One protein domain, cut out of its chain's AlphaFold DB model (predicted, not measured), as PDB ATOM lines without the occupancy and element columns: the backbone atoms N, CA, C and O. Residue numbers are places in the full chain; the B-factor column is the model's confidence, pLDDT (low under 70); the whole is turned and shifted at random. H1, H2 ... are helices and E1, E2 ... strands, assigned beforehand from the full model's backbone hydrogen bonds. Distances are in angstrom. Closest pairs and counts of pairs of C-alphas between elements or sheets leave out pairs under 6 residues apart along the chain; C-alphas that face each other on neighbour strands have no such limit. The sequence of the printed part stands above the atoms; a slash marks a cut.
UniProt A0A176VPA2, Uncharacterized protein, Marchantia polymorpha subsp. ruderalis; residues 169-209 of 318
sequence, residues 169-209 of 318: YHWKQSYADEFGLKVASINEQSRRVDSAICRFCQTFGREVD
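What this domain is: This is residues 169 to 209 of the 318 residues of an uncharacterized protein of Marchantia polymorpha subsp. ruderalis (UniProt A0A176VPA2). A hairpin of two strands, E1 and E2, has a short helix at either end along the chain: H1 folds back near E1, and H2 runs on from E2 at the end away from the turn. Residues 203 to 209 stick out as a tail. The printed part has 41 residues, in the order H1, E1, E2, H2, with an antiparallel sheet E1 - E2, and is mixed in class. It is loose, with a radius of gyration of the C-alphas of 12.0 A, and flat, spanning 37 by 23 by 10 A.

How they stand to each other: H1, residues 173 to 178, comes closest to E1, residues 181 to 186, at the C-alphas of Ala 176 and Lys 182, 6.3 A apart. E1 and E2, residues 193 to 198, form an antiparallel hairpin at 150 degrees, with N 182 and O 197 at 2.8 A, within hydrogen-bond range. H1 and E2 are near each other. The closest C-alphas of E1 and H2, residues 199 to 204, are those of Leu 181 and Arg 199, 5.5 A. H1 and H2 are apart. In both helices every O i to N i+4 pair is within hydrogen-bond range.

Where its parts are: H1 begins at C-alpha 173 (-1.730, 1.594, 44.976) and is 8.7 A long. E1 measures 13.9 A, E2 14.0 A and H2 8.4 A, ending at C-alpha 204 (2.605, -1.503, 23.924).

The domain as a whole: The C-alphas farthest apart, of Tyr 169 and Asp 209, are 38.7 A apart. The printed part has no cut and no long link. The model's pLDDT is under 70 at residue 169 and residues 206 to 209.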
ATOM      1  N   TYR A 169       0.710  -8.649  53.053       66.81
ATOM      2  CA  TYR A 169       0.863  -7.258  52.677       66.81
ATOM      3  C   TYR A 169      -0.424  -6.822  51.987       66.81
ATOM      4  O   TYR A 169      -0.841  -7.401  50.983       66.81
ATOM      5  N   HIS A 170      -1.080  -5.814  52.554       81.25
ATOM      6  CA  HIS A 170      -2.176  -5.146  51.873       81.25
ATOM      7  C   HIS A 170      -1.634  -4.498  50.600       81.25
ATOM      8  O   HIS A 170      -0.601  -3.825  50.636       81.25
ATOM      9  N   TRP A 171      -2.325  -4.710  49.480       83.94
ATOM     10  CA  TRP A 171      -2.011  -4.021  48.235       83.94
ATOM     11  C   TRP A 171      -2.046  -2.510  48.472       83.94
ATOM     12  O   TRP A 171      -3.052  -1.982  48.948       83.94
ATOM     13  N   LYS A 172      -0.958  -1.817  48.132       90.31
ATOM     14  CA  LYS A 172      -0.908  -0.355  48.133       90.31
ATOM     15  C   LYS A 172      -0.800   0.128  46.700       90.31
ATOM     16  O   LYS A 172       0.120  -0.260  45.983       90.31
ATOM     17  N   GLN A 173      -1.718   1.010  46.314       86.19
ATOM     18  CA  GLN A 173      -1.730   1.594  44.976       86.19
ATOM     19  C   GLN A 173      -0.422   2.338  44.664       86.19
ATOM     20  O   GLN A 173       0.062   2.253  43.545       86.19
ATOM     21  N   SER A 174       0.209   2.953  45.671       90.06
ATOM     22  CA  SER A 174       1.502   3.629  45.523       90.06
ATOM     23  C   SER A 174       2.608   2.710  44.991       90.06
ATOM     24  O   SER A 174       3.340   3.109  44.095       90.06
ATOM     25  N   TYR A 175       2.696   1.464  45.479       86.44
ATOM     26  CA  TYR A 175       3.671   0.494  44.965       86.44
ATOM     27  C   TYR A 175       3.312   0.041  43.557       86.44
ATOM     28  O   TYR A 175       4.182  -0.111  42.707       86.44
ATOM     29  N   ALA A 176       2.021  -0.159  43.286       88.50
ATOM     30  CA  ALA A 176       1.583  -0.502  41.944       88.50
ATOM     31  C   ALA A 176       2.022   0.565  40.936       88.50
ATOM     32  O   ALA A 176       2.550   0.226  39.884       88.50
ATOM     33  N   ASP A 177       1.852   1.838  41.280       87.44
ATOM     34  CA  ASP A 177       2.212   2.950  40.409       87.44
ATOM     35  C   ASP A 177       3.731   3.063  40.219       87.44
ATOM     36  O   ASP A 177       4.178   3.216  39.082       87.44
ATOM     37  N   GLU A 178       4.514   2.893  41.289       89.12
ATOM     38  CA  GLU A 178       5.984   2.873  41.255       89.12
ATOM     39  C   GLU A 178       6.532   1.789  40.313       89.12
ATOM     40  O   GLU A 178       7.406   2.057  39.491       89.12
ATOM     41  N   PHE A 179       5.964   0.580  40.357       88.94
ATOM     42  CA  PHE A 179       6.379  -0.538  39.499       88.94
ATOM     43  C   PHE A 179       5.673  -0.568  38.134       88.94
ATOM     44  O   PHE A 179       5.752  -1.563  37.407       88.94
ATOM     45  N   GLY A 180       4.949   0.495  37.769       93.56
ATOM     46  CA  GLY A 180       4.252   0.571  36.486       93.56
ATOM     47  C   GLY A 180       3.170  -0.502  36.320       93.56
ATOM     48  O   GLY A 180       2.925  -0.974  35.210       93.56
ATOM     49  N   LEU A 181       2.519  -0.907  37.405       94.50
ATOM     50  CA  LEU A 181       1.372  -1.807  37.435       94.50
ATOM     51  C   LEU A 181       0.056  -1.010  37.491       94.50
ATOM     52  O   LEU A 181      -0.017   0.138  37.930       94.50
ATOM     53  N   LYS A 182      -1.020  -1.631  37.016       93.88
ATOM     54  CA  LYS A 182      -2.395  -1.136  37.103       93.88
ATOM     55  C   LYS A 182      -3.285  -2.269  37.582       93.88
ATOM     56  O   LYS A 182      -3.197  -3.378  37.066       93.88
ATOM     57  N   VAL A 183      -4.157  -2.004  38.549       95.44
ATOM     58  CA  VAL A 183      -5.146  -2.991  38.998       95.44
ATOM     59  C   VAL A 183      -6.071  -3.340  37.830       95.44
ATOM     60  O   VAL A 183      -6.644  -2.451  37.201       95.44
ATOM     61  N   ALA A 184      -6.168  -4.631  37.515       94.56
ATOM     62  CA  ALA A 184      -6.967  -5.147  36.408       94.56
ATOM     63  C   ALA A 184      -8.311  -5.698  36.897       94.56
ATOM     64  O   ALA A 184      -9.324  -5.498  36.231       94.56
ATOM     65  N   SER A 185      -8.340  -6.331  38.073       95.00
ATOM     66  CA  SER A 185      -9.579  -6.753  38.728       95.00
ATOM     67  C   SER A 185      -9.474  -6.665  40.248       95.00
ATOM     68  O   SER A 185      -8.413  -6.896  40.837       95.00
ATOM     69  N   ILE A 186     -10.601  -6.344  40.880       94.50
ATOM     70  CA  ILE A 186     -10.778  -6.327  42.333       94.50
ATOM     71  C   ILE A 186     -11.933  -7.266  42.652       94.50
ATOM     72  O   ILE A 186     -12.989  -7.184  42.028       94.50
ATOM     73  N   ASN A 187     -11.735  -8.133  43.634       92.94
ATOM     74  CA  ASN A 187     -12.786  -8.968  44.177       92.94
ATOM     75  C   ASN A 187     -13.828  -8.090  44.883       92.94
ATOM     76  O   ASN A 187     -13.505  -7.426  45.870       92.94
ATOM     77  N   GLU A 188     -15.073  -8.089  44.417       93.75
ATOM     78  CA  GLU A 188     -16.114  -7.208  44.966       93.75
ATOM     79  C   GLU A 188     -16.441  -7.512  46.433       93.75
ATOM     80  O   GLU A 188     -16.634  -6.587  47.221       93.75
ATOM     81  N   GLN A 189     -16.435  -8.794  46.814       93.88
ATOM     82  CA  GLN A 189     -16.782  -9.233  48.167       93.88
ATOM     83  C   GLN A 189     -15.680  -8.903  49.175       93.88
ATOM     84  O   GLN A 189     -15.952  -8.376  50.250       93.88
ATOM     85  N   SER A 190     -14.422  -9.195  48.838       92.69
ATOM     86  CA  SER A 190     -13.297  -8.988  49.762       92.69
ATOM     87  C   SER A 190     -12.612  -7.628  49.620       92.69
ATOM     88  O   SER A 190     -11.747  -7.300  50.433       92.69
ATOM     89  N   ARG A 191     -12.960  -6.850  48.582       90.19
ATOM     90  CA  ARG A 191     -12.286  -5.601  48.179       90.19
ATOM     91  C   ARG A 191     -10.772  -5.757  47.978       90.19
ATOM     92  O   ARG A 191     -10.024  -4.787  48.075       90.19
ATOM     93  N   ARG A 192     -10.300  -6.976  47.694       91.19
ATOM     94  CA  ARG A 192      -8.884  -7.280  47.437       91.19
ATOM     95  C   ARG A 192      -8.587  -7.257  45.946       91.19
ATOM     96  O   ARG A 192      -9.436  -7.597  45.132       91.19
ATOM     97  N   VAL A 193      -7.367  -6.871  45.591       92.12
ATOM     98  CA  VAL A 193      -6.892  -6.932  44.206       92.12
ATOM     99  C   VAL A 193      -6.688  -8.393  43.821       92.12
ATOM    100  O   VAL A 193      -5.849  -9.072  44.409       92.12
ATOM    101  N   ASP A 194      -7.451  -8.857  42.833       92.56
ATOM    102  CA  ASP A 194      -7.345 -10.218  42.299       92.56
ATOM    103  C   ASP A 194      -6.267 -10.301  41.217       92.56
ATOM    104  O   ASP A 194      -5.563 -11.305  41.098       92.56
ATOM    105  N   SER A 195      -6.117  -9.242  40.415       92.31
ATOM    106  CA  SER A 195      -5.096  -9.183  39.373       92.31
ATOM    107  C   SER A 195      -4.636  -7.756  39.077       92.31
ATOM    108  O   SER A 195      -5.391  -6.789  39.204       92.31
ATOM    109  N   ALA A 196      -3.383  -7.633  38.642       93.56
ATOM    110  CA  ALA A 196      -2.792  -6.402  38.133       93.56
ATOM    111  C   ALA A 196      -2.127  -6.661  36.774       93.56
ATOM    112  O   ALA A 196      -1.631  -7.756  36.509       93.56
ATOM    113  N   ILE A 197      -2.125  -5.650  35.908       92.38
ATOM    114  CA  ILE A 197      -1.493  -5.659  34.591       92.38
ATOM    115  C   ILE A 197      -0.359  -4.637  34.551       92.38
ATOM    116  O   ILE A 197      -0.475  -3.547  35.102       92.38
ATOM    117  N   CYS A 198       0.741  -4.969  33.882       92.62
ATOM    118  CA  CYS A 198       1.800  -4.004  33.615       92.62
ATOM    119  C   CYS A 198       1.303  -2.939  32.625       92.62
ATOM    120  O   CYS A 198       0.815  -3.272  31.542       92.62
ATOM    121  N   ARG A 199       1.458  -1.660  32.979       89.12
ATOM    122  CA  ARG A 199       1.102  -0.506  32.140       89.12
ATOM    123  C   ARG A 199       1.846  -0.548  30.805       89.12
ATOM    124  O   ARG A 199       1.233  -0.295  29.777       89.12
ATOM    125  N   PHE A 200       3.112  -0.973  30.792       90.44
ATOM    126  CA  PHE A 200       3.865  -1.168  29.549       90.44
ATOM    127  C   PHE A 200       3.193  -2.204  28.637       90.44
ATOM    128  O   PHE A 200       2.933  -1.928  27.471       90.44
ATOM    129  N   CYS A 201       2.827  -3.375  29.170       85.19
ATOM    130  CA  CYS A 201       2.118  -4.398  28.395       85.19
ATOM    131  C   CYS A 201       0.721  -3.940  27.956       85.19
ATOM    132  O   CYS A 201       0.254  -4.339  26.894       85.19
ATOM    133  N   GLN A 202       0.041  -3.114  28.752       86.06
ATOM    134  CA  GLN A 202      -1.256  -2.554  28.378       86.06
ATOM    135  C   GLN A 202      -1.141  -1.569  27.207       86.06
ATOM    136  O   GLN A 202      -1.987  -1.614  26.315       86.06
ATOM    137  N   THR A 203      -0.111  -0.719  27.214       83.75
ATOM    138  CA  THR A 203       0.115   0.327  26.206       83.75
ATOM    139  C   THR A 203       0.740  -0.226  24.928       83.75
ATOM    140  O   THR A 203       0.261   0.061  23.838       83.75
ATOM    141  N   PHE A 204       1.779  -1.051  25.051       80.56
ATOM    142  CA  PHE A 204       2.605  -1.503  23.924       80.56
ATOM    143  C   PHE A 204       2.399  -2.980  23.569       80.56
ATOM    144  O   PHE A 204       2.907  -3.458  22.560       80.56
ATOM    145  N   GLY A 205       1.673  -3.738  24.397       73.56
ATOM    146  CA  GLY A 205       1.412  -5.162  24.167       73.56
ATOM    147  C   GLY A 205       0.176  -5.455  23.315       73.56
ATOM    148  O   GLY A 205      -0.138  -6.627  23.107       73.56
ATOM    149  N   ARG A 206      -0.536  -4.426  22.837       62.00
ATOM    150  CA  ARG A 206      -1.619  -4.573  21.859       62.00
ATOM    151  C   ARG A 206      -1.062  -4.291  20.468       62.00
ATOM    152  O   ARG A 206      -0.936  -3.138  20.081       62.00
ATOM    153  N   GLU A 207      -0.733  -5.341  19.726       45.81
ATOM    154  CA  GLU A 207      -0.629  -5.213  18.271       45.81
ATOM    155  C   GLU A 207      -2.041  -4.978  17.721       45.81
ATOM    156  O   GLU A 207      -2.994  -5.667  18.100       45.81
ATOM    157  N   VAL A 208      -2.177  -3.930  16.910       51.47
ATOM    158  CA  VAL A 208      -3.432  -3.485  16.298       51.47
ATOM    159  C   VAL A 208      -3.731  -4.385  15.103       51.47
ATOM    160  O   VAL A 208      -3.691  -3.938  13.968       51.47
ATOM    161  N   ASP A 209      -4.026  -5.657  15.354       47.03
ATOM    162  CA  ASP A 209      -4.604  -6.521  14.330       47.03
ATOM    163  C   ASP A 209      -6.062  -6.786  14.681       47.03
ATOM    164  O   ASP A 209      -6.404  -7.416  15.685       47.03
TER     165      ASP A 209